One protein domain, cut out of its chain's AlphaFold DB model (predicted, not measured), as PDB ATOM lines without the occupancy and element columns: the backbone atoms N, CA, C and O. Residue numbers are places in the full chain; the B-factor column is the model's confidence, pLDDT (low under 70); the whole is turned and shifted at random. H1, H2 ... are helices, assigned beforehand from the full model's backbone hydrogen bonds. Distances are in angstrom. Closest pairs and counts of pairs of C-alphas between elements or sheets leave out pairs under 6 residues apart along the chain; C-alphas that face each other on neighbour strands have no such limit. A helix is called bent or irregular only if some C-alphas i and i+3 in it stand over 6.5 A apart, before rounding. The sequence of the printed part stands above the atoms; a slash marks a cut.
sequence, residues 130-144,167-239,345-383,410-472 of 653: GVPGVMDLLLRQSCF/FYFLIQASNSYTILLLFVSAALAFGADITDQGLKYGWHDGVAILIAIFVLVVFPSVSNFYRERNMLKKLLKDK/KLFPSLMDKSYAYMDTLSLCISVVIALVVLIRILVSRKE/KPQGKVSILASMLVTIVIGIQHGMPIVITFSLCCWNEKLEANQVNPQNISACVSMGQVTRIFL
ATOM      1  N   GLY A 130      28.944  82.218  27.695       85.25
ATOM      2  CA  GLY A 130      29.203  81.612  29.001       85.25
ATOM      3  C   GLY A 130      28.009  80.836  29.560       85.25
ATOM      4  O   GLY A 130      27.012  80.598  28.878       85.25
ATOM      5  N   VAL A 131      28.090  80.457  30.839       85.62
ATOM      6  CA  VAL A 131      26.987  79.779  31.550       85.62
ATOM      7  C   VAL A 131      25.666  80.574  31.490       85.62
ATOM      8  O   VAL A 131      24.633  79.955  31.226       85.62
ATOM      9  N   PRO A 132      25.650  81.919  31.644       84.44
ATOM     10  CA  PRO A 132      24.415  82.701  31.531       84.44
ATOM     11  C   PRO A 132      23.784  82.644  30.134       84.44
ATOM     12  O   PRO A 132      22.563  82.565  30.024       84.44
ATOM     13  N   GLY A 133      24.600  82.644  29.073       83.75
ATOM     14  CA  GLY A 133      24.112  82.545  27.695       83.75
ATOM     15  C   GLY A 133      23.481  81.185  27.392       83.75
ATOM     16  O   GLY A 133      22.390  81.118  26.832       83.75
ATOM     17  N   VAL A 134      24.101  80.094  27.860       85.06
ATOM     18  CA  VAL A 134      23.521  78.739  27.760       85.06
ATOM     19  C   VAL A 134      22.210  78.632  28.546       85.06
ATOM     20  O   VAL A 134      21.263  77.995  28.083       85.06
ATOM     21  N   MET A 135      22.124  79.285  29.707       82.94
ATOM     22  CA  MET A 135      20.900  79.324  30.504       82.94
ATOM     23  C   MET A 135      19.759  80.054  29.776       82.94
ATOM     24  O   MET A 135      18.650  79.524  29.742       82.94
ATOM     25  N   ASP A 136      20.011  81.207  29.143       81.62
ATOM     26  CA  ASP A 136      18.994  81.924  28.348       81.62
ATOM     27  C   ASP A 136      18.519  81.089  27.143       81.62
ATOM     28  O   ASP A 136      17.322  81.013  26.864       81.62
ATOM     29  N   LEU A 137      19.434  80.379  26.472       81.62
ATOM     30  CA  LEU A 137      19.097  79.486  25.356       81.62
ATOM     31  C   LEU A 137      18.156  78.345  25.782       81.62
ATOM     32  O   LEU A 137      17.164  78.077  25.099       81.62
ATOM     33  N   LEU A 138      18.420  77.706  26.925       78.25
ATOM     34  CA  LEU A 138      17.574  76.630  27.455       78.25
ATOM     35  C   LEU A 138      16.239  77.146  28.023       78.25
ATOM     36  O   LEU A 138      15.210  76.476  27.891       78.25
ATOM     37  N   LEU A 139      16.222  78.344  28.616       73.00
ATOM     38  CA  LEU A 139      14.995  78.990  29.101       73.00
ATOM     39  C   LEU A 139      14.053  79.376  27.952       73.00
ATOM     40  O   LEU A 139      12.848  79.128  28.028       73.00
ATOM     41  N   ARG A 140      14.591  79.901  26.841       68.38
ATOM     42  CA  ARG A 140      13.801  80.168  25.626       68.38
ATOM     43  C   ARG A 140      13.189  78.896  25.045       68.38
ATOM     44  O   ARG A 140      12.039  78.914  24.610       68.38
ATOM     45  N   GLN A 141      13.927  77.787  25.075       66.38
ATOM     46  CA  GLN A 141      13.453  76.493  24.581       66.38
ATOM     47  C   GLN A 141      12.356  75.884  25.470       66.38
ATOM     48  O   GLN A 141      11.390  75.318  24.956       66.38
ATOM     49  N   SER A 142      12.482  76.009  26.793       57.72
ATOM     50  CA  SER A 142      11.509  75.468  27.753       57.72
ATOM     51  C   SER A 142      10.194  76.257  27.781       57.72
ATOM     52  O   SER A 142       9.134  75.631  27.814       57.72
ATOM     53  N   CYS A 143      10.224  77.591  27.645       48.19
ATOM     54  CA  CYS A 143       9.011  78.416  27.497       48.19
ATOM     55  C   CYS A 143       8.212  78.096  26.224       48.19
ATOM     56  O   CYS A 143       6.985  78.139  26.233       48.19
ATOM     57  N   PHE A 144       8.881  77.718  25.130       42.72
ATOM     58  CA  PHE A 144       8.208  77.363  23.871       42.72
ATOM     59  C   PHE A 144       7.387  76.066  23.955       42.72
ATOM     60  O   PHE A 144       6.625  75.738  23.047       42.72
ATOM     61  N   PHE A 167       3.491  33.471  35.744       83.69
ATOM     62  CA  PHE A 167       3.347  32.430  34.719       83.69
ATOM     63  C   PHE A 167       4.622  32.188  33.908       83.69
ATOM     64  O   PHE A 167       4.913  31.048  33.560       83.69
ATOM     65  N   TYR A 168       5.417  33.235  33.667       86.00
ATOM     66  CA  TYR A 168       6.716  33.099  33.013       86.00
ATOM     67  C   TYR A 168       7.641  32.170  33.817       86.00
ATOM     68  O   TYR A 168       8.233  31.253  33.256       86.00
ATOM     69  N   PHE A 169       7.704  32.339  35.144       82.94
ATOM     70  CA  PHE A 169       8.513  31.481  36.019       82.94
ATOM     71  C   PHE A 169       7.966  30.055  36.139       82.94
ATOM     72  O   PHE A 169       8.731  29.134  36.421       82.94
ATOM     73  N   LEU A 170       6.662  29.862  35.938       84.75
ATOM     74  CA  LEU A 170       6.022  28.547  35.966       84.75
ATOM     75  C   LEU A 170       6.332  27.745  34.699       84.75
ATOM     76  O   LEU A 170       6.774  26.601  34.785       84.75
ATOM     77  N   ILE A 171       6.213  28.377  33.529       84.44
ATOM     78  CA  ILE A 171       6.597  27.773  32.243       84.44
ATOM     79  C   ILE A 171       8.105  27.504  32.212       84.44
ATOM     80  O   ILE A 171       8.533  26.425  31.807       84.44
ATOM     81  N   GLN A 172       8.913  28.453  32.695       82.50
ATOM     82  CA  GLN A 172      10.362  28.288  32.753       82.50
ATOM     83  C   GLN A 172      10.776  27.120  33.656       82.50
ATOM     84  O   GLN A 172      11.650  26.348  33.273       82.50
ATOM     85  N   ALA A 173      10.151  26.966  34.830       80.88
ATOM     86  CA  ALA A 173      10.437  25.845  35.722       80.88
ATOM     87  C   ALA A 173       9.996  24.502  35.120       80.88
ATOM     88  O   ALA A 173      10.704  23.514  35.264       80.88
ATOM     89  N   SER A 174       8.865  24.473  34.404       80.00
ATOM     90  CA  SER A 174       8.320  23.254  33.795       80.00
ATOM     91  C   SER A 174       9.144  22.717  32.617       80.00
ATOM     92  O   SER A 174       9.054  21.526  32.326       80.00
ATOM     93  N   ASN A 175       9.930  23.548  31.930       77.81
ATOM     94  CA  ASN A 175      10.652  23.164  30.708       77.81
ATOM     95  C   ASN A 175      12.028  22.512  30.970       77.81
ATOM     96  O   ASN A 175      12.977  22.710  30.215       77.81
ATOM     97  N   SER A 176      12.161  21.767  32.069       82.62
ATOM     98  CA  SER A 176      13.381  21.026  32.402       82.62
ATOM     99  C   SER A 176      13.252  19.555  32.003       82.62
ATOM    100  O   SER A 176      12.216  18.929  32.245       82.62
ATOM    101  N   TYR A 177      14.321  18.975  31.444       85.56
ATOM    102  CA  TYR A 177      14.366  17.564  31.030       85.56
ATOM    103  C   TYR A 177      14.016  16.600  32.174       85.56
ATOM    104  O   TYR A 177      13.337  15.599  31.951       85.56
ATOM    105  N   THR A 178      14.411  16.929  33.407       83.81
ATOM    106  CA  THR A 178      14.093  16.154  34.615       83.81
ATOM    107  C   THR A 178      12.584  16.078  34.857       83.81
ATOM    108  O   THR A 178      12.044  15.003  35.110       83.81
ATOM    109  N   ILE A 179      11.882  17.210  34.734       85.19
ATOM    110  CA  ILE A 179      10.433  17.295  34.971       85.19
ATOM    111  C   ILE A 179       9.665  16.589  33.856       85.19
ATOM    112  O   ILE A 179       8.718  15.857  34.137       85.19
ATOM    113  N   LEU A 180      10.115  16.734  32.607       86.94
ATOM    114  CA  LEU A 180       9.542  16.013  31.473       86.94
ATOM    115  C   LEU A 180       9.641  14.494  31.675       86.94
ATOM    116  O   LEU A 180       8.657  13.778  31.499       86.94
ATOM    117  N   LEU A 181      10.801  13.998  32.106       83.81
ATOM    118  CA  LEU A 181      11.033  12.571  32.320       83.81
ATOM    119  C   LEU A 181      10.245  12.017  33.521       83.81
ATOM    120  O   LEU A 181       9.747  10.888  33.470       83.81
ATOM    121  N   LEU A 182      10.040  12.823  34.566       83.75
ATOM    122  CA  LEU A 182       9.117  12.497  35.657       83.75
ATOM    123  C   LEU A 182       7.655  12.467  35.190       83.75
ATOM    124  O   LEU A 182       6.917  11.576  35.601       83.75
ATOM    125  N   PHE A 183       7.235  13.371  34.300       87.25
ATOM    126  CA  PHE A 183       5.876  13.374  33.744       87.25
ATOM    127  C   PHE A 183       5.607  12.134  32.881       87.25
ATOM    128  O   PHE A 183       4.559  11.500  33.013       87.25
ATOM    129  N   VAL A 184       6.583  11.726  32.061       87.38
ATOM    130  CA  VAL A 184       6.535  10.458  31.312       87.38
ATOM    131  C   VAL A 184       6.446   9.273  32.276       87.38
ATOM    132  O   VAL A 184       5.618   8.387  32.082       87.38
ATOM    133  N   SER A 185       7.237   9.280  33.352       81.12
ATOM    134  CA  SER A 185       7.202   8.230  34.379       81.12
ATOM    135  C   SER A 185       5.847   8.163  35.092       81.12
ATOM    136  O   SER A 185       5.336   7.071  35.320       81.12
ATOM    137  N   ALA A 186       5.239   9.313  35.395       84.38
ATOM    138  CA  ALA A 186       3.915   9.400  36.005       84.38
ATOM    139  C   ALA A 186       2.821   8.855  35.075       84.38
ATOM    140  O   ALA A 186       1.970   8.090  35.520       84.38
ATOM    141  N   ALA A 187       2.865   9.201  33.784       86.75
ATOM    142  CA  ALA A 187       1.919   8.697  32.787       86.75
ATOM    143  C   ALA A 187       2.045   7.178  32.593       86.75
ATOM    144  O   ALA A 187       1.037   6.474  32.523       86.75
ATOM    145  N   LEU A 188       3.281   6.669  32.552       83.56
ATOM    146  CA  LEU A 188       3.565   5.239  32.462       83.56
ATOM    147  C   LEU A 188       3.092   4.483  33.711       83.56
ATOM    148  O   LEU A 188       2.436   3.455  33.570       83.56
ATOM    149  N   ALA A 189       3.360   5.007  34.911       78.81
ATOM    150  CA  ALA A 189       2.891   4.419  36.167       78.81
ATOM    151  C   ALA A 189       1.357   4.395  36.237       78.81
ATOM    152  O   ALA A 189       0.763   3.349  36.475       78.81
ATOM    153  N   PHE A 190       0.709   5.515  35.910       82.56
ATOM    154  CA  PHE A 190      -0.748   5.617  35.887       82.56
ATOM    155  C   PHE A 190      -1.394   4.621  34.910       82.56
ATOM    156  O   PHE A 190      -2.384   3.976  35.246       82.56
ATOM    157  N   GLY A 191      -0.824   4.458  33.711       80.31
ATOM    158  CA  GLY A 191      -1.303   3.478  32.732       80.31
ATOM    159  C   GLY A 191      -1.112   2.025  33.183       80.31
ATOM    160  O   GLY A 191      -1.999   1.195  32.976       80.31
ATOM    161  N   ALA A 192       0.019   1.725  33.824       74.44
ATOM    162  CA  ALA A 192       0.317   0.401  34.364       74.44
ATOM    163  C   ALA A 192      -0.646   0.024  35.500       74.44
ATOM    164  O   ALA A 192      -1.300  -1.015  35.449       74.44
ATOM    165  N   ASP A 193      -0.807   0.913  36.479       73.25
ATOM    166  CA  ASP A 193      -1.574   0.635  37.691       73.25
ATOM    167  C   ASP A 193      -3.083   0.512  37.426       73.25
ATOM    168  O   ASP A 193      -3.762  -0.297  38.065       73.25
ATOM    169  N   ILE A 194      -3.624   1.264  36.457       77.31
ATOM    170  CA  ILE A 194      -5.019   1.098  36.005       77.31
ATOM    171  C   ILE A 194      -5.234  -0.281  35.380       77.31
ATOM    172  O   ILE A 194      -6.304  -0.867  35.563       77.31
ATOM    173  N   THR A 195      -4.236  -0.789  34.654       73.94
ATOM    174  CA  THR A 195      -4.309  -2.091  33.984       73.94
ATOM    175  C   THR A 195      -4.224  -3.238  34.994       73.94
ATOM    176  O   THR A 195      -4.997  -4.187  34.886       73.94
ATOM    177  N   ASP A 196      -3.367  -3.122  36.015       68.81
ATOM    178  CA  ASP A 196      -3.128  -4.189  37.000       68.81
ATOM    179  C   ASP A 196      -4.170  -4.238  38.136       68.81
ATOM    180  O   ASP A 196      -4.592  -5.317  38.551       68.81
ATOM    181  N   GLN A 197      -4.593  -3.087  38.675       68.12
ATOM    182  CA  GLN A 197      -5.432  -3.013  39.891       68.12
ATOM    183  C   GLN A 197      -6.866  -2.526  39.622       68.12
ATOM    184  O   GLN A 197      -7.697  -2.454  40.537       68.12
ATOM    185  N   GLY A 198      -7.172  -2.181  38.368       69.69
ATOM    186  CA  GLY A 198      -8.438  -1.588  37.954       69.69
ATOM    187  C   GLY A 198      -8.618  -0.133  38.413       69.69
ATOM    188  O   GLY A 198      -7.919   0.386  39.287       69.69
ATOM    189  N   LEU A 199      -9.629   0.536  37.847       67.50
ATOM    190  CA  LEU A 199      -9.902   1.972  38.051       67.50
ATOM    191  C   LEU A 199     -10.111   2.393  39.518       67.50
ATOM    192  O   LEU A 199      -9.942   3.566  39.841       67.50
ATOM    193  N   LYS A 200     -10.493   1.472  40.414       68.25
ATOM    194  CA  LYS A 200     -10.837   1.808  41.807       68.25
ATOM    195  C   LYS A 200      -9.621   2.101  42.694       68.25
ATOM    196  O   LYS A 200      -9.741   2.942  43.578       68.25
ATOM    197  N   TYR A 201      -8.478   1.449  42.462       67.19
ATOM    198  CA  TYR A 201      -7.295   1.572  43.333       67.19
ATOM    199  C   TYR A 201      -5.998   1.928  42.585       67.19
ATOM    200  O   TYR A 201      -5.098   2.501  43.195       67.19
ATOM    201  N   GLY A 202      -5.920   1.706  41.265       69.12
ATOM    202  CA  GLY A 202      -4.710   1.963  40.469       69.12
ATOM    203  C   GLY A 202      -4.372   3.441  40.221       69.12
ATOM    204  O   GLY A 202      -3.298   3.769  39.740       69.12
ATOM    205  N   TRP A 203      -5.256   4.379  40.556       74.12
ATOM    206  CA  TRP A 203      -5.005   5.805  40.312       74.12
ATOM    207  C   TRP A 203      -4.099   6.461  41.372       74.12
ATOM    208  O   TRP A 203      -3.531   7.526  41.125       74.12
ATOM    209  N   HIS A 204      -3.952   5.844  42.552       70.75
ATOM    210  CA  HIS A 204      -3.302   6.470  43.706       70.75
ATOM    211  C   HIS A 204      -1.792   6.708  43.523       70.75
ATOM    212  O   HIS A 204      -1.309   7.768  43.923       70.75
ATOM    213  N   ASP A 205      -1.046   5.774  42.921       70.06
ATOM    214  CA  ASP A 205       0.419   5.897  42.773       70.06
ATOM    215  C   ASP A 205       0.777   6.959  41.715       70.06
ATOM    216  O   ASP A 205       1.590   7.851  41.965       70.06
ATOM    217  N   GLY A 206       0.082   6.956  40.570       74.25
ATOM    218  CA  GLY A 206       0.244   7.980  39.533       74.25
ATOM    219  C   GLY A 206      -0.109   9.391  40.020       74.25
ATOM    220  O   GLY A 206       0.626  10.345  39.749       74.25
ATOM    221  N   VAL A 207      -1.184   9.536  40.806       77.75
ATOM    222  CA  VAL A 207      -1.546  10.828  41.417       77.75
ATOM    223  C   VAL A 207      -0.518  11.277  42.457       77.75
ATOM    224  O   VAL A 207      -0.213  12.466  42.516       77.75
ATOM    225  N   ALA A 208       0.072  10.365  43.235       74.94
ATOM    226  CA  ALA A 208       1.126  10.716  44.187       74.94
ATOM    227  C   ALA A 208       2.365  11.304  43.485       74.94
ATOM    228  O   ALA A 208       2.902  12.324  43.927       74.94
ATOM    229  N   ILE A 209       2.778  10.722  42.354       78.50
ATOM    230  CA  ILE A 209       3.887  11.242  41.538       78.50
ATOM    231  C   ILE A 209       3.518  12.606  40.934       78.50
ATOM    232  O   ILE A 209       4.333  13.528  40.946       78.50
ATOM    233  N   LEU A 210       2.278  12.776  40.464       82.19
ATOM    234  CA  LEU A 210       1.800  14.039  39.896       82.19
ATOM    235  C   LEU A 210       1.763  15.174  40.933       82.19
ATOM    236  O   LEU A 210       2.192  16.290  40.634       82.19
ATOM    237  N   ILE A 211       1.325  14.892  42.165       81.25
ATOM    238  CA  ILE A 211       1.374  15.849  43.282       81.25
ATOM    239  C   ILE A 211       2.825  16.241  43.586       81.25
ATOM    240  O   ILE A 211       3.115  17.419  43.800       81.25
ATOM    241  N   ALA A 212       3.753  15.286  43.571       78.50
ATOM    242  CA  ALA A 212       5.156  15.579  43.828       78.50
ATOM    243  C   ALA A 212       5.793  16.444  42.724       78.50
ATOM    244  O   ALA A 212       6.511  17.395  43.036       78.50
ATOM    245  N   ILE A 213       5.473  16.190  41.449       84.69
ATOM    246  CA  ILE A 213       5.881  17.042  40.317       84.69
ATOM    247  C   ILE A 213       5.301  18.452  40.468       84.69
ATOM    248  O   ILE A 213       6.006  19.437  40.256       84.69
ATOM    249  N   PHE A 214       4.033  18.565  40.870       84.69
ATOM    250  CA  PHE A 214       3.398  19.859  41.102       84.69
ATOM    251  C   PHE A 214       4.145  20.674  42.166       84.69
ATOM    252  O   PHE A 214       4.463  21.839  41.932       84.69
ATOM    253  N   VAL A 215       4.499  20.058  43.299       82.75
ATOM    254  CA  VAL A 215       5.317  20.711  44.336       82.75
ATOM    255  C   VAL A 215       6.692  21.104  43.785       82.75
ATOM    256  O   VAL A 215       7.146  22.218  44.042       82.75
ATOM    257  N   LEU A 216       7.321  20.238  42.985       81.25
ATOM    258  CA  LEU A 216       8.637  20.479  42.391       81.25
ATOM    259  C   LEU A 216       8.647  21.627  41.370       81.25
ATOM    260  O   LEU A 216       9.665  22.288  41.224       81.25
ATOM    261  N   VAL A 217       7.537  21.904  40.683       86.69
ATOM    262  CA  VAL A 217       7.415  23.065  39.782       86.69
ATOM    263  C   VAL A 217       7.049  24.324  40.570       86.69
ATOM    264  O   VAL A 217       7.683  25.369  40.425       86.69
ATOM    265  N   VAL A 218       6.033  24.239  41.434       85.50
ATOM    266  CA  VAL A 218       5.476  25.408  42.128       85.50
ATOM    267  C   VAL A 218       6.471  26.000  43.120       85.50
ATOM    268  O   VAL A 218       6.617  27.222  43.168       85.50
ATOM    269  N   PHE A 219       7.179  25.168  43.886       82.19
ATOM    270  CA  PHE A 219       8.133  25.639  44.889       82.19
ATOM    271  C   PHE A 219       9.224  26.558  44.295       82.19
ATOM    272  O   PHE A 219       9.339  27.704  44.750       82.19
ATOM    273  N   PRO A 220       9.989  26.155  43.259       77.69
ATOM    274  CA  PRO A 220      10.966  27.038  42.631       77.69
ATOM    275  C   PRO A 220      10.335  28.219  41.892       77.69
ATOM    276  O   PRO A 220      10.908  29.308  41.938       77.69
ATOM    277  N   SER A 221       9.162  28.081  41.259       85.94
ATOM    278  CA  SER A 221       8.491  29.221  40.614       85.94
ATOM    279  C   SER A 221       8.097  30.303  41.620       85.94
ATOM    280  O   SER A 221       8.348  31.485  41.384       85.94
ATOM    281  N   VAL A 222       7.538  29.907  42.767       85.25
ATOM    282  CA  VAL A 222       7.190  30.816  43.866       85.25
ATOM    283  C   VAL A 222       8.453  31.441  44.458       85.25
ATOM    284  O   VAL A 222       8.523  32.662  44.588       85.25
ATOM    285  N   SER A 223       9.475  30.635  44.757       81.06
ATOM    286  CA  SER A 223      10.749  31.114  45.310       81.06
ATOM    287  C   SER A 223      11.433  32.138  44.393       81.06
ATOM    288  O   SER A 223      11.776  33.241  44.830       81.06
ATOM    289  N   ASN A 224      11.553  31.830  43.098       80.62
ATOM    290  CA  ASN A 224      12.149  32.726  42.107       80.62
ATOM    291  C   ASN A 224      11.328  34.012  41.928       80.62
ATOM    292  O   ASN A 224      11.908  35.097  41.877       80.62
ATOM    293  N   PHE A 225       9.995  33.920  41.911       84.56
ATOM    294  CA  PHE A 225       9.118  35.087  41.812       84.56
ATOM    295  C   PHE A 225       9.245  36.021  43.025       84.56
ATOM    296  O   PHE A 225       9.376  37.236  42.861       84.56
ATOM    297  N   TYR A 226       9.255  35.473  44.247       80.50
ATOM    298  CA  TYR A 226       9.467  36.265  45.462       80.50
ATOM    299  C   TYR A 226      10.858  36.901  45.494       80.50
ATOM    300  O   TYR A 226      10.984  38.073  45.859       80.50
ATOM    301  N   ARG A 227      11.896  36.161  45.083       72.50
ATOM    302  CA  ARG A 227      13.270  36.671  45.002       72.50
ATOM    303  C   ARG A 227      13.368  37.864  44.053       72.50
ATOM    304  O   ARG A 227      13.903  38.901  44.447       72.50
ATOM    305  N   GLU A 228      12.802  37.742  42.854       75.81
ATOM    306  CA  GLU A 228      12.792  38.802  41.840       75.81
ATOM    307  C   GLU A 228      12.013  40.034  42.321       75.81
ATOM    308  O   GLU A 228      12.507  41.160  42.274       75.81
ATOM    309  N   ARG A 229      10.815  39.833  42.887       78.19
ATOM    310  CA  ARG A 229       9.991  40.916  43.448       78.19
ATOM    311  C   ARG A 229      10.702  41.651  44.578       78.19
ATOM    312  O   ARG A 229      10.646  42.878  44.635       78.19
ATOM    313  N   ASN A 230      11.357  40.929  45.485       73.00
ATOM    314  CA  ASN A 230      12.092  41.545  46.588       73.00
ATOM    315  C   ASN A 230      13.333  42.294  46.094       73.00
ATOM    316  O   ASN A 230      13.626  43.373  46.604       73.00
ATOM    317  N   MET A 231      14.025  41.769  45.080       67.19
ATOM    318  CA  MET A 231      15.107  42.477  44.395       67.19
ATOM    319  C   MET A 231      14.608  43.786  43.782       67.19
ATOM    320  O   MET A 231      15.167  44.836  44.082       67.19
ATOM    321  N   LEU A 232      13.531  43.737  42.999       68.38
ATOM    322  CA  LEU A 232      12.948  44.914  42.364       68.38
ATOM    323  C   LEU A 232      12.504  45.950  43.405       68.38
ATOM    324  O   LEU A 232      12.804  47.130  43.271       68.38
ATOM    325  N   LYS A 233      11.856  45.518  44.497       71.25
ATOM    326  CA  LYS A 233      11.470  46.404  45.607       71.25
ATOM    327  C   LYS A 233      12.673  47.088  46.258       71.25
ATOM    328  O   LYS A 233      12.577  48.273  46.557       71.25
ATOM    329  N   LYS A 234      13.780  46.368  46.482       65.62
ATOM    330  CA  LYS A 234      15.019  46.952  47.025       65.62
ATOM    331  C   LYS A 234      15.597  47.992  46.065       65.62
ATOM    332  O   LYS A 234      15.787  49.128  46.474       65.62
ATOM    333  N   LEU A 235      15.730  47.646  44.782       63.22
ATOM    334  CA  LEU A 235      16.215  48.566  43.746       63.22
ATOM    335  C   LEU A 235      15.349  49.828  43.644       63.22
ATOM    336  O   LEU A 235      15.869  50.937  43.576       63.22
ATOM    337  N   LEU A 236      14.023  49.677  43.684       61.78
ATOM    338  CA  LEU A 236      13.094  50.807  43.674       61.78
ATOM    339  C   LEU A 236      13.189  51.645  44.953       61.78
ATOM    340  O   LEU A 236      13.068  52.863  44.881       61.78
ATOM    341  N   LYS A 237      13.386  51.021  46.119       62.00
ATOM    342  CA  LYS A 237      13.516  51.736  47.395       62.00
ATOM    343  C   LYS A 237      14.823  52.519  47.468       62.00
ATOM    344  O   LYS A 237      14.805  53.638  47.960       62.00
ATOM    345  N   ASP A 238      15.921  51.959  46.973       60.31
ATOM    346  CA  ASP A 238      17.221  52.630  46.996       60.31
ATOM    347  C   ASP A 238      17.287  53.772  45.973       60.31
ATOM    348  O   ASP A 238      17.772  54.846  46.315       60.31
ATOM    349  N   LYS A 239      16.665  53.626  44.792       54.16
ATOM    350  CA  LYS A 239      16.502  54.741  43.838       54.16
ATOM    351  C   LYS A 239      15.676  55.910  44.391       54.16
ATOM    352  O   LYS A 239      15.943  57.051  44.040       54.16
ATOM    353  N   LYS A 345      26.225  38.538  40.016       54.16
ATOM    354  CA  LYS A 345      26.721  37.371  39.263       54.16
ATOM    355  C   LYS A 345      27.840  36.622  39.928       54.16
ATOM    356  O   LYS A 345      27.873  35.429  39.694       54.16
ATOM    357  N   LEU A 346      28.695  37.212  40.772       58.56
ATOM    358  CA  LEU A 346      29.792  36.406  41.319       58.56
ATOM    359  C   LEU A 346      29.232  35.237  42.141       58.56
ATOM    360  O   LEU A 346      29.422  34.085  41.774       58.56
ATOM    361  N   PHE A 347      28.414  35.515  43.155       67.69
ATOM    362  CA  PHE A 347      27.878  34.461  44.013       67.69
ATOM    363  C   PHE A 347      26.988  33.436  43.276       67.69
ATOM    364  O   PHE A 347      27.252  32.245  43.405       67.69
ATOM    365  N   PRO A 348      25.997  33.832  42.451       65.69
ATOM    366  CA  PRO A 348      25.292  32.892  41.583       65.69
ATOM    367  C   PRO A 348      26.203  32.131  40.623       65.69
ATOM    368  O   PRO A 348      26.068  30.921  40.570       65.69
ATOM    369  N   SER A 349      27.189  32.758  39.973       67.50
ATOM    370  CA  SER A 349      28.096  32.058  39.045       67.50
ATOM    371  C   SER A 349      29.001  31.033  39.728       67.50
ATOM    372  O   SER A 349      29.281  29.983  39.151       67.50
ATOM    373  N   LEU A 350      29.416  31.283  40.977       72.12
ATOM    374  CA  LEU A 350      30.104  30.272  41.784       72.12
ATOM    375  C   LEU A 350      29.206  29.054  41.991       72.12
ATOM    376  O   LEU A 350      29.667  27.915  41.898       72.12
ATOM    377  N   MET A 351      27.929  29.300  42.283       72.81
ATOM    378  CA  MET A 351      26.985  28.232  42.572       72.81
ATOM    379  C   MET A 351      26.437  27.582  41.305       72.81
ATOM    380  O   MET A 351      26.042  26.428  41.383       72.81
ATOM    381  N   ASP A 352      26.469  28.242  40.145       76.56
ATOM    382  CA  ASP A 352      25.989  27.701  38.868       76.56
ATOM    383  C   ASP A 352      26.716  26.401  38.514       76.56
ATOM    384  O   ASP A 352      26.088  25.431  38.090       76.56
ATOM    385  N   LYS A 353      28.028  26.323  38.787       81.19
ATOM    386  CA  LYS A 353      28.790  25.080  38.606       81.19
ATOM    387  C   LYS A 353      28.290  23.970  39.534       81.19
ATOM    388  O   LYS A 353      28.136  22.832  39.099       81.19
ATOM    389  N   SER A 354      28.019  24.283  40.802       81.81
ATOM    390  CA  SER A 354      27.464  23.320  41.762       81.81
ATOM    391  C   SER A 354      26.033  22.910  41.403       81.81
ATOM    392  O   SER A 354      25.718  21.725  41.460       81.81
ATOM    393  N   TYR A 355      25.185  23.851  40.986       80.25
ATOM    394  CA  TYR A 355      23.821  23.585  40.533       80.25
ATOM    395  C   TYR A 355      23.809  22.691  39.293       80.25
ATOM    396  O   TYR A 355      23.041  21.738  39.267       80.25
ATOM    397  N   ALA A 356      24.726  22.886  38.341       82.88
ATOM    398  CA  ALA A 356      24.854  22.009  37.176       82.88
ATOM    399  C   ALA A 356      25.150  20.543  37.558       82.88
ATOM    400  O   ALA A 356      24.569  19.616  36.985       82.88
ATOM    401  N   TYR A 357      26.008  20.305  38.560       84.81
ATOM    402  CA  TYR A 357      26.237  18.951  39.084       84.81
ATOM    403  C   TYR A 357      24.985  18.372  39.756       84.81
ATOM    404  O   TYR A 357      24.671  17.199  39.555       84.81
ATOM    405  N   MET A 358      24.253  19.185  40.523       82.94
ATOM    406  CA  MET A 358      23.012  18.764  41.185       82.94
ATOM    407  C   MET A 358      21.905  18.435  40.178       82.94
ATOM    408  O   MET A 358      21.199  17.442  40.348       82.94
ATOM    409  N   ASP A 359      21.800  19.209  39.099       81.81
ATOM    410  CA  ASP A 359      20.877  18.949  37.996       81.81
ATOM    411  C   ASP A 359      21.239  17.653  37.266       81.81
ATOM    412  O   ASP A 359      20.361  16.837  36.988       81.81
ATOM    413  N   THR A 360      22.534  17.404  37.038       86.50
ATOM    414  CA  THR A 360      23.015  16.141  36.455       86.50
ATOM    415  C   THR A 360      22.662  14.947  37.349       86.50
ATOM    416  O   THR A 360      22.139  13.943  36.870       86.50
ATOM    417  N   LEU A 361      22.886  15.057  38.664       87.12
ATOM    418  CA  LEU A 361      22.540  14.011  39.632       87.12
ATOM    419  C   LEU A 361      21.024  13.754  39.676       87.12
ATOM    420  O   LEU A 361      20.586  12.604  39.685       87.12
ATOM    421  N   SER A 362      20.222  14.821  39.670       84.00
ATOM    422  CA  SER A 362      18.760  14.746  39.627       84.00
ATOM    423  C   SER A 362      18.253  14.083  38.342       84.00
ATOM    424  O   SER A 362      17.336  13.255  38.388       84.00
ATOM    425  N   LEU A 363      18.889  14.372  37.202       86.94
ATOM    426  CA  LEU A 363      18.598  13.717  35.931       86.94
ATOM    427  C   LEU A 363      18.905  12.215  35.997       86.94
ATOM    428  O   LEU A 363      18.057  11.414  35.609       86.94
ATOM    429  N   CYS A 364      20.059  11.813  36.546       88.25
ATOM    430  CA  CYS A 364      20.400  10.399  36.733       88.25
ATOM    431  C   CYS A 364      19.358   9.664  37.589       88.25
ATOM    432  O   CYS A 364      18.897   8.590  37.204       88.25
ATOM    433  N   ILE A 365      18.947  10.250  38.720       83.19
ATOM    434  CA  ILE A 365      17.921   9.658  39.594       83.19
ATOM    435  C   ILE A 365      16.582   9.553  38.857       83.19
ATOM    436  O   ILE A 365      15.915   8.526  38.943       83.19
ATOM    437  N   SER A 366      16.210  10.573  38.082       83.81
ATOM    438  CA  SER A 366      14.969  10.556  37.302       83.81
ATOM    439  C   SER A 366      14.982   9.453  36.239       83.81
ATOM    440  O   SER A 366      13.998   8.730  36.105       83.81
ATOM    441  N   VAL A 367      16.108   9.250  35.543       87.00
ATOM    442  CA  VAL A 367      16.287   8.135  34.593       87.00
ATOM    443  C   VAL A 367      16.152   6.782  35.293       87.00
ATOM    444  O   VAL A 367      15.500   5.886  34.759       87.00
ATOM    445  N   VAL A 368      16.703   6.631  36.501       83.75
ATOM    446  CA  VAL A 368      16.537   5.409  37.306       83.75
ATOM    447  C   VAL A 368      15.071   5.189  37.682       83.75
ATOM    448  O   VAL A 368      14.585   4.070  37.550       83.75
ATOM    449  N   ILE A 369      14.340   6.235  38.087       80.81
ATOM    450  CA  ILE A 369      12.897   6.148  38.369       80.81
ATOM    451  C   ILE A 369      12.137   5.684  37.117       80.81
ATOM    452  O   ILE A 369      11.359   4.733  37.197       80.81
ATOM    453  N   ALA A 370      12.401   6.292  35.957       82.38
ATOM    454  CA  ALA A 370      11.771   5.903  34.696       82.38
ATOM    455  C   ALA A 370      12.083   4.447  34.317       82.38
ATOM    456  O   ALA A 370      11.190   3.714  33.896       82.38
ATOM    457  N   LEU A 371      13.328   4.001  34.515       83.62
ATOM    458  CA  LEU A 371      13.743   2.622  34.264       83.62
ATOM    459  C   LEU A 371      13.035   1.635  35.203       83.62
ATOM    460  O   LEU A 371      12.579   0.587  34.752       83.62
ATOM    461  N   VAL A 372      12.905   1.965  36.491       77.88
ATOM    462  CA  VAL A 372      12.177   1.138  37.468       77.88
ATOM    463  C   VAL A 372      10.708   0.995  37.067       77.88
ATOM    464  O   VAL A 372      10.185  -0.120  37.070       77.88
ATOM    465  N   VAL A 373      10.054   2.092  36.669       77.25
ATOM    466  CA  VAL A 373       8.666   2.067  36.174       77.25
ATOM    467  C   VAL A 373       8.557   1.240  34.889       77.25
ATOM    468  O   VAL A 373       7.663   0.404  34.768       77.25
ATOM    469  N   LEU A 374       9.500   1.393  33.956       81.75
ATOM    470  CA  LEU A 374       9.530   0.625  32.712       81.75
ATOM    471  C   LEU A 374       9.670  -0.882  32.969       81.75
ATOM    472  O   LEU A 374       8.951  -1.679  32.369       81.75
ATOM    473  N   ILE A 375      10.571  -1.287  33.867       78.88
ATOM    474  CA  ILE A 375      10.766  -2.702  34.199       78.88
ATOM    475  C   ILE A 375       9.508  -3.281  34.851       78.88
ATOM    476  O   ILE A 375       9.117  -4.395  34.505       78.88
ATOM    477  N   ARG A 376       8.832  -2.530  35.733       73.06
ATOM    478  CA  ARG A 376       7.541  -2.953  36.299       73.06
ATOM    479  C   ARG A 376       6.504  -3.226  35.215       73.06
ATOM    480  O   ARG A 376       5.893  -4.289  35.233       73.06
ATOM    481  N   ILE A 377       6.379  -2.333  34.233       73.56
ATOM    482  CA  ILE A 377       5.466  -2.512  33.093       73.56
ATOM    483  C   ILE A 377       5.816  -3.769  32.289       73.56
ATOM    484  O   ILE A 377       4.932  -4.537  31.914       73.56
ATOM    485  N   LEU A 378       7.103  -4.005  32.019       76.94
ATOM    486  CA  LEU A 378       7.545  -5.181  31.265       76.94
ATOM    487  C   LEU A 378       7.281  -6.494  32.016       76.94
ATOM    488  O   LEU A 378       6.922  -7.491  31.387       76.94
ATOM    489  N   VAL A 379       7.448  -6.502  33.342       72.62
ATOM    490  CA  VAL A 379       7.165  -7.673  34.184       72.62
ATOM    491  C   VAL A 379       5.661  -7.930  34.275       72.62
ATOM    492  O   VAL A 379       5.255  -9.055  33.988       72.62
ATOM    493  N   SER A 380       4.846  -6.905  34.552       66.75
ATOM    494  CA  SER A 380       3.375  -7.011  34.565       66.75
ATOM    495  C   SER A 380       2.848  -7.553  33.226       66.75
ATOM    496  O   SER A 380       2.116  -8.545  33.182       66.75
ATOM    497  N   ARG A 381       3.343  -7.021  32.098       66.94
ATOM    498  CA  ARG A 381       2.965  -7.507  30.763       66.94
ATOM    499  C   ARG A 381       3.365  -8.963  30.518       66.94
ATOM    500  O   ARG A 381       2.657  -9.671  29.806       66.94
ATOM    501  N   LYS A 382       4.498  -9.422  31.065       64.19
ATOM    502  CA  LYS A 382       4.953 -10.815  30.933       64.19
ATOM    503  C   LYS A 382       4.136 -11.763  31.805       64.19
ATOM    504  O   LYS A 382       3.895 -12.885  31.381       64.19
ATOM    505  N   GLU A 383       3.717 -11.334  32.990       60.91
ATOM    506  CA  GLU A 383       2.878 -12.127  33.892       60.91
ATOM    507  C   GLU A 383       1.460 -12.304  33.336       60.91
ATOM    508  O   GLU A 383       0.950 -13.420  33.328       60.91
ATOM    509  N   LYS A 410       7.259  -6.240  44.982       46.44
ATOM    510  CA  LYS A 410       6.175  -6.599  45.916       46.44
ATOM    511  C   LYS A 410       5.308  -5.375  46.280       46.44
ATOM    512  O   LYS A 410       5.771  -4.521  47.042       46.44
ATOM    513  N   PRO A 411       4.047  -5.276  45.810       48.56
ATOM    514  CA  PRO A 411       3.170  -4.167  46.143       48.56
ATOM    515  C   PRO A 411       2.534  -4.479  47.496       48.56
ATOM    516  O   PRO A 411       1.589  -5.258  47.598       48.56
ATOM    517  N   GLN A 412       3.055  -3.899  48.576       44.31
ATOM    518  CA  GLN A 412       2.388  -3.976  49.876       44.31
ATOM    519  C   GLN A 412       1.253  -2.950  49.972       44.31
ATOM    520  O   GLN A 412       1.316  -2.080  50.826       44.31
ATOM    521  N   GLY A 413       0.231  -3.032  49.107       49.69
ATOM    522  CA  GLY A 413      -1.100  -2.404  49.274       49.69
ATOM    523  C   GLY A 413      -1.170  -0.909  49.645       49.69
ATOM    524  O   GLY A 413      -2.227  -0.416  50.027       49.69
ATOM    525  N   LYS A 414      -0.050  -0.197  49.588       52.44
ATOM    526  CA  LYS A 414       0.179   1.191  49.972       52.44
ATOM    527  C   LYS A 414       1.328   1.659  49.085       52.44
ATOM    528  O   LYS A 414       2.284   0.902  48.927       52.44
ATOM    529  N   VAL A 415       1.142   2.841  48.490       53.59
ATOM    530  CA  VAL A 415       2.055   3.666  47.665       53.59
ATOM    531  C   VAL A 415       3.456   3.082  47.504       53.59
ATOM    532  O   VAL A 415       4.100   2.785  48.508       53.59
ATOM    533  N   SER A 416       3.966   2.988  46.271       60.19
ATOM    534  CA  SER A 416       5.320   2.492  46.004       60.19
ATOM    535  C   SER A 416       6.355   3.269  46.832       60.19
ATOM    536  O   SER A 416       6.788   4.367  46.471       60.19
ATOM    537  N   ILE A 417       6.752   2.690  47.972       63.91
ATOM    538  CA  ILE A 417       7.599   3.343  48.979       63.91
ATOM    539  C   ILE A 417       8.899   3.815  48.324       63.91
ATOM    540  O   ILE A 417       9.340   4.936  48.554       63.91
ATOM    541  N   LEU A 418       9.454   3.011  47.416       64.69
ATOM    542  CA  LEU A 418      10.665   3.347  46.676       64.69
ATOM    543  C   LEU A 418      10.499   4.542  45.730       64.69
ATOM    544  O   LEU A 418      11.369   5.406  45.707       64.69
ATOM    545  N   ALA A 419       9.394   4.631  44.984       66.44
ATOM    546  CA  ALA A 419       9.165   5.761  44.081       66.44
ATOM    547  C   ALA A 419       8.977   7.064  44.877       66.44
ATOM    548  O   ALA A 419       9.617   8.069  44.577       66.44
ATOM    549  N   SER A 420       8.189   7.021  45.956       67.56
ATOM    550  CA  SER A 420       8.003   8.172  46.851       67.56
ATOM    551  C   SER A 420       9.305   8.613  47.543       67.56
ATOM    552  O   SER A 420       9.571   9.811  47.666       67.56
ATOM    553  N   MET A 421      10.157   7.659  47.937       72.31
ATOM    554  CA  MET A 421      11.457   7.930  48.552       72.31
ATOM    555  C   MET A 421      12.409   8.598  47.555       72.31
ATOM    556  O   MET A 421      13.004   9.625  47.877       72.31
ATOM    557  N   LEU A 422      12.519   8.063  46.336       72.50
ATOM    558  CA  LEU A 422      13.375   8.622  45.287       72.50
ATOM    559  C   LEU A 422      12.934  10.035  44.887       72.50
ATOM    560  O   LEU A 422      13.775  10.917  44.743       72.50
ATOM    561  N   VAL A 423      11.627  10.289  44.789       71.75
ATOM    562  CA  VAL A 423      11.102  11.628  44.477       71.75
ATOM    563  C   VAL A 423      11.349  12.622  45.620       71.75
ATOM    564  O   VAL A 423      11.730  13.764  45.372       71.75
ATOM    565  N   THR A 424      11.228  12.192  46.879       74.12
ATOM    566  CA  THR A 424      11.564  13.035  48.043       74.12
ATOM    567  C   THR A 424      13.051  13.403  48.058       74.12
ATOM    568  O   THR A 424      13.406  14.552  48.329       74.12
ATOM    569  N   ILE A 425      13.926  12.452  47.710       80.12
ATOM    570  CA  ILE A 425      15.368  12.691  47.556       80.12
ATOM    571  C   ILE A 425      15.626  13.732  46.460       80.12
ATOM    572  O   ILE A 425      16.409  14.654  46.676       80.12
ATOM    573  N   VAL A 426      14.938  13.637  45.317       77.06
ATOM    574  CA  VAL A 426      15.062  14.605  44.214       77.06
ATOM    575  C   VAL A 426      14.676  16.021  44.658       77.06
ATOM    576  O   VAL A 426      15.448  16.952  44.425       77.06
ATOM    577  N   ILE A 427      13.554  16.180  45.372       74.94
ATOM    578  CA  ILE A 427      13.117  17.479  45.919       74.94
ATOM    579  C   ILE A 427      14.170  18.043  46.889       74.94
ATOM    580  O   ILE A 427      14.510  19.229  46.828       74.94
ATOM    581  N   GLY A 428      14.724  17.192  47.759       74.12
ATOM    582  CA  GLY A 428      15.772  17.579  48.706       74.12
ATOM    583  C   GLY A 428      17.070  18.023  48.024       74.12
ATOM    584  O   GLY A 428      17.663  19.024  48.424       74.12
ATOM    585  N   ILE A 429      17.486  17.324  46.965       78.19
ATOM    586  CA  ILE A 429      18.694  17.630  46.183       78.19
ATOM    587  C   ILE A 429      18.521  18.952  45.425       78.19
ATOM    588  O   ILE A 429      19.344  19.855  45.575       78.19
ATOM    589  N   GLN A 430      17.443  19.111  44.655       73.56
ATOM    590  CA  GLN A 430      17.278  20.272  43.769       73.56
ATOM    591  C   GLN A 430      17.083  21.596  44.520       73.56
ATOM    592  O   GLN A 430      17.441  22.658  44.006       73.56
ATOM    593  N   HIS A 431      16.536  21.566  45.741       72.50
ATOM    594  CA  HIS A 431      16.150  22.789  46.452       72.50
ATOM    595  C   HIS A 431      16.700  22.933  47.876       72.50
ATOM    596  O   HIS A 431      16.575  24.013  48.456       72.50
ATOM    597  N   GLY A 432      17.365  21.916  48.433       76.12
ATOM    598  CA  GLY A 432      17.977  22.003  49.763       76.12
ATOM    599  C   GLY A 432      19.180  22.947  49.812       76.12
ATOM    600  O   GLY A 432      19.326  23.721  50.757       76.12
ATOM    601  N   MET A 433      20.008  22.951  48.764       78.00
ATOM    602  CA  MET A 433      21.237  23.751  48.719       78.00
ATOM    603  C   MET A 433      20.985  25.263  48.885       78.00
ATOM    604  O   MET A 433      21.533  25.825  49.836       78.00
ATOM    605  N   PRO A 434      20.144  25.943  48.067       74.94
ATOM    606  CA  PRO A 434      19.923  27.387  48.199       74.94
ATOM    607  C   PRO A 434      19.452  27.798  49.598       74.94
ATOM    608  O   PRO A 434      19.829  28.861  50.093       74.94
ATOM    609  N   ILE A 435      18.647  26.948  50.242       77.19
ATOM    610  CA  ILE A 435      18.115  27.181  51.586       77.19
ATOM    611  C   ILE A 435      19.242  27.107  52.619       77.19
ATOM    612  O   ILE A 435      19.416  28.044  53.395       77.19
ATOM    613  N   VAL A 436      20.043  26.036  52.596       83.06
ATOM    614  CA  VAL A 436      21.176  25.846  53.521       83.06
ATOM    615  C   VAL A 436      22.209  26.960  53.365       83.06
ATOM    616  O   VAL A 436      22.726  27.482  54.354       83.06
ATOM    617  N   ILE A 437      22.482  27.357  52.126       81.69
ATOM    618  CA  ILE A 437      23.402  28.445  51.799       81.69
ATOM    619  C   ILE A 437      22.886  29.773  52.363       81.69
ATOM    620  O   ILE A 437      23.622  30.475  53.053       81.69
ATOM    621  N   THR A 438      21.616  30.104  52.112       79.38
ATOM    622  CA  THR A 438      21.002  31.345  52.611       79.38
ATOM    623  C   THR A 438      20.999  31.375  54.135       79.38
ATOM    624  O   THR A 438      21.364  32.385  54.727       79.38
ATOM    625  N   PHE A 439      20.662  30.255  54.776       83.00
ATOM    626  CA  PHE A 439      20.687  30.133  56.231       83.00
ATOM    627  C   PHE A 439      22.099  30.334  56.797       83.00
ATOM    628  O   PHE A 439      22.291  31.109  57.731       83.00
ATOM    629  N   SER A 440      23.103  29.701  56.187       86.50
ATOM    630  CA  SER A 440      24.505  29.858  56.587       86.50
ATOM    631  C   SER A 440      24.971  31.312  56.464       86.50
ATOM    632  O   SER A 440      25.643  31.815  57.362       86.50
ATOM    633  N   LEU A 441      24.569  32.002  55.393       83.31
ATOM    634  CA  LEU A 441      24.854  33.422  55.187       83.31
ATOM    635  C   LEU A 441      24.153  34.324  56.209       83.31
ATOM    636  O   LEU A 441      24.771  35.267  56.692       83.31
ATOM    637  N   CYS A 442      22.905  34.028  56.583       81.94
ATOM    638  CA  CYS A 442      22.209  34.753  57.648       81.94
ATOM    639  C   CYS A 442      22.933  34.614  58.995       81.94
ATOM    640  O   CYS A 442      23.191  35.623  59.647       81.94
ATOM    641  N   CYS A 443      23.340  33.397  59.365       86.19
ATOM    642  CA  CYS A 443      24.117  33.154  60.585       86.19
ATOM    643  C   CYS A 443      25.479  33.869  60.570       86.19
ATOM    644  O   CYS A 443      25.992  34.268  61.614       86.19
ATOM    645  N   TRP A 444      26.097  34.010  59.394       85.25
ATOM    646  CA  TRP A 444      27.337  34.771  59.236       85.25
ATOM    647  C   TRP A 444      27.118  36.279  59.345       85.25
ATOM    648  O   TRP A 444      27.930  36.952  59.972       85.25
ATOM    649  N   ASN A 445      26.027  36.803  58.783       84.06
ATOM    650  CA  ASN A 445      25.697  38.223  58.870       84.06
ATOM    651  C   ASN A 445      25.536  38.674  60.329       84.06
ATOM    652  O   ASN A 445      26.116  39.678  60.724       84.06
ATOM    653  N   GLU A 446      24.847  37.878  61.151       85.12
ATOM    654  CA  GLU A 446      24.684  38.153  62.586       85.12
ATOM    655  C   GLU A 446      26.036  38.219  63.326       85.12
ATOM    656  O   GLU A 446      26.265  39.095  64.159       85.12
ATOM    657  N   LYS A 447      26.988  37.347  62.968       86.38
ATOM    658  CA  LYS A 447      28.354  37.390  63.521       86.38
ATOM    659  C   LYS A 447      29.163  38.600  63.048       86.38
ATOM    660  O   LYS A 447      30.018  39.071  63.792       86.38
ATOM    661  N   LEU A 448      28.948  39.073  61.819       85.50
ATOM    662  CA  LEU A 448      29.636  40.254  61.282       85.50
ATOM    663  C   LEU A 448      29.152  41.535  61.961       85.50
ATOM    664  O   LEU A 448      29.976  42.364  62.345       85.50
ATOM    665  N   GLU A 449      27.843  41.645  62.191       84.06
ATOM    666  CA  GLU A 449      27.250  42.773  62.914       84.06
ATOM    667  C   GLU A 449      27.790  42.869  64.350       84.06
ATOM    668  O   GLU A 449      28.098  43.965  64.817       84.06
ATOM    669  N   ALA A 450      28.029  41.731  65.015       87.19
ATOM    670  CA  ALA A 450      28.679  41.698  66.330       87.19
ATOM    671  C   ALA A 450      30.115  42.270  66.326       87.19
ATOM    672  O   ALA A 450      30.564  42.805  67.336       87.19
ATOM    673  N   ASN A 451      30.816  42.205  65.189       86.81
ATOM    674  CA  ASN A 451      32.165  42.748  65.004       86.81
ATOM    675  C   ASN A 451      32.167  44.174  64.414       86.81
ATOM    676  O   ASN A 451      33.191  44.613  63.896       86.81
ATOM    677  N   GLN A 452      31.035  44.889  64.460       84.94
ATOM    678  CA  GLN A 452      30.861  46.235  63.889       84.94
ATOM    679  C   GLN A 452      31.060  46.321  62.363       84.94
ATOM    680  O   GLN A 452      31.262  47.405  61.815       84.94
ATOM    681  N   VAL A 453      30.957  45.198  61.646       80.94
ATOM    682  CA  VAL A 453      31.004  45.171  60.179       80.94
ATOM    683  C   VAL A 453      29.582  45.021  59.650       80.94
ATOM    684  O   VAL A 453      28.956  43.983  59.841       80.94
ATOM    685  N   ASN A 454      29.075  46.043  58.958       77.62
ATOM    686  CA  ASN A 454      27.750  46.011  58.336       77.62
ATOM    687  C   ASN A 454      27.867  45.864  56.806       77.62
ATOM    688  O   ASN A 454      28.066  46.865  56.107       77.62
ATOM    689  N   PRO A 455      27.778  44.642  56.254       72.06
ATOM    690  CA  PRO A 455      27.826  44.448  54.814       72.06
ATOM    691  C   PRO A 455      26.513  44.902  54.158       72.06
ATOM    692  O   PRO A 455      25.451  44.332  54.393       72.06
ATOM    693  N   GLN A 456      26.580  45.870  53.236       67.94
ATOM    694  CA  GLN A 456      25.404  46.265  52.441       67.94
ATOM    695  C   GLN A 456      24.878  45.116  51.560       67.94
ATOM    696  O   GLN A 456      23.683  45.038  51.264       67.94
ATOM    697  N   ASN A 457      25.767  44.204  51.155       69.00
ATOM    698  CA  ASN A 457      25.428  43.014  50.392       69.00
ATOM    699  C   ASN A 457      26.119  41.773  50.976       69.00
ATOM    700  O   ASN A 457      27.339  41.643  50.923       69.00
ATOM    701  N   ILE A 458      25.327  40.820  51.470       70.88
ATOM    702  CA  ILE A 458      25.823  39.588  52.100       70.88
ATOM    703  C   ILE A 458      26.625  38.720  51.106       70.88
ATOM    704  O   ILE A 458      27.540  38.000  51.503       70.88
ATOM    705  N   SER A 459      26.365  38.815  49.793       70.12
ATOM    706  CA  SER A 459      27.163  38.090  48.789       70.12
ATOM    707  C   SER A 459      28.582  38.647  48.629       70.12
ATOM    708  O   SER A 459      29.490  37.916  48.221       70.12
ATOM    709  N   ALA A 460      28.800  39.922  48.964       71.81
ATOM    710  CA  ALA A 460      30.129  40.526  48.947       71.81
ATOM    711  C   ALA A 460      31.041  39.882  50.002       71.81
ATOM    712  O   ALA A 460      32.228  39.702  49.749       71.81
ATOM    713  N   CYS A 461      30.489  39.426  51.132       74.38
ATOM    714  CA  CYS A 461      31.250  38.719  52.165       74.38
ATOM    715  C   CYS A 461      31.871  37.417  51.644       74.38
ATOM    716  O   CYS A 461      33.026  37.124  51.932       74.38
ATOM    717  N   VAL A 462      31.129  36.650  50.838       77.12
ATOM    718  CA  VAL A 462      31.661  35.429  50.205       77.12
ATOM    719  C   VAL A 462      32.738  35.780  49.184       77.12
ATOM    720  O   VAL A 462      33.764  35.113  49.105       77.12
ATOM    721  N   SER A 463      32.513  36.864  48.442       76.00
ATOM    722  CA  SER A 463      33.452  37.377  47.443       76.00
ATOM    723  C   SER A 463      34.777  37.790  48.093       76.00
ATOM    724  O   SER A 463      35.837  37.488  47.554       76.00
ATOM    725  N   MET A 464      34.724  38.385  49.291       79.56
ATOM    726  CA  MET A 464      35.901  38.760  50.081       79.56
ATOM    727  C   MET A 464      36.803  37.558  50.392       79.56
ATOM    728  O   MET A 464      38.022  37.690  50.378       79.56
ATOM    729  N   GLY A 465      36.225  36.369  50.589       80.06
ATOM    730  CA  GLY A 465      36.987  35.130  50.786       80.06
ATOM    731  C   GLY A 465      37.785  34.670  49.559       80.06
ATOM    732  O   GLY A 465      38.646  33.806  49.690       80.06
ATOM    733  N   GLN A 466      37.517  35.230  48.375       76.75
ATOM    734  CA  GLN A 466      38.222  34.928  47.125       76.75
ATOM    735  C   GLN A 466      39.149  36.054  46.658       76.75
ATOM    736  O   GLN A 466      39.807  35.918  45.626       76.75
ATOM    737  N   VAL A 467      39.192  37.174  47.378       83.00
ATOM    738  CA  VAL A 467      40.031  38.308  46.997       83.00
ATOM    739  C   VAL A 467      41.501  37.910  47.121       83.00
ATOM    740  O   VAL A 467      41.975  37.554  48.194       83.00
ATOM    741  N   THR A 468      42.229  37.990  46.008       88.81
ATOM    742  CA  THR A 468      43.675  37.714  45.948       88.81
ATOM    743  C   THR A 468      44.524  38.980  45.987       88.81
ATOM    744  O   THR A 468      45.711  38.915  46.298       88.81
ATOM    745  N   ARG A 469      43.936  40.138  45.659       85.19
ATOM    746  CA  ARG A 469      44.606  41.443  45.647       85.19
ATOM    747  C   ARG A 469      43.687  42.498  46.240       85.19
ATOM    748  O   ARG A 469      42.558  42.657  45.783       85.19
ATOM    749  N   ILE A 470      44.193  43.223  47.231       84.56
ATOM    750  CA  ILE A 470      43.500  44.350  47.854       84.56
ATOM    751  C   ILE A 470      44.228  45.615  47.416       84.56
ATOM    752  O   ILE A 470      45.406  45.791  47.721       84.56
ATOM    753  N   PHE A 471      43.530  46.476  46.682       79.88
ATOM    754  CA  PHE A 471      44.020  47.808  46.355       79.88
ATOM    755  C   PHE A 471      43.581  48.754  47.465       79.88
ATOM    756  O   PHE A 471      42.385  48.928  47.698       79.88
ATOM    757  N   LEU A 472      44.551  49.316  48.175       76.00
ATOM    758  CA  LEU A 472      44.312  50.285  49.235       76.00
ATOM    759  C   LEU A 472      44.607  51.674  48.682       76.00
ATOM    760  O   LEU A 472      45.721  51.936  48.230       76.00
TER     761      LEU A 472
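This is residues 130 to 144, 167 to 239, 345 to 383 and 410 to 472 of the 653 residues of the protein "putative calcium-transporting ATPase 13, plasma membrane-type isoform X2" of Ziziphus jujuba (UniProt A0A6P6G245). A long, slender up-and-down bundle of four helices or arms, H3, H4, H5 and H6a, makes the body, with H3 and H6a each between H4 and H5; H2 packs on H4, and residues 226 to 239 of H4 stick out. H6 bends, its second arm H6b angling away from the bundle, and the chain folds back to H7, packed on the beginning of H5; H1 lies far off by itself. The printed part has 190 residues with seven named helices, H1 to H7 in order, and no named strand: all helix. It is extended, with a radius of gyration of the C-alphas of 26.6 A and spans of 97 by 53 by 26 A.

H1, residues 130 to 143, touches no helix. H2, residues 167 to 174, touches residues 217 to 225 alone of H4, residues 203 to 239, closest at the C-alphas of Phe 169 and Ser 221, 5.1 A apart. H3, residues 177 to 197, forms a helical hairpin with H4, at a shallow tilt of 25 degrees, opposite ways; the C-alphas of Phe 190 and Gly 206 are closest, at 4.5 A. H3 also touches H5, residues 346 to 383, the same way at 21 degrees, closest at the C-alphas of Ser 185 and Ala 370, 5.1 A. By its hydrogen bonds H6, residues 417 to 450, was assigned as one helix, but it is bent: C-alphas 430 and 433 are 7.2 A apart, and arms H6a, residues 417 to 430, and H6b, residues 433 to 450, stand at 44 degrees. H6a touches H4, closest at the C-alphas of Leu 216 and Ile 427, 6.4 A, and H5, closest at those of Ser 362 and Val 426, 5.9 A. H7, residues 458 to 464, touches H5, closest at the C-alphas of Phe 347 and Ser 459, 6.0 A. Every O i to N i+4 pair is within hydrogen-bond range in H1, H2, H3 and H6a; the others have 32 of 33 in H4, 32 of 34 in H5, 13 of 14 in H6b and 2 of 3 in H7.

H1 begins at C-alpha 130 (29.203, 81.612, 29.001). H3 is 29.9 A long, H4 53.6 A and H5 56.0 A, with a kink of 33 degrees near residue 354. H7 ends at C-alpha 464 (35.901, 38.760, 50.081).

The C-alphas of Gly 130 and Glu 383 are farthest apart, at 97.5 A. Three cuts leave gaps between C-alphas of 46.5 A from 144 to 167, 20.7 A from 239 to 345 and 13.6 A from 383 to 410. Of the links printed whole, none is long. The mean pLDDT of the printed part is 76.3; 42 residues are under 70, among them 410 to 420.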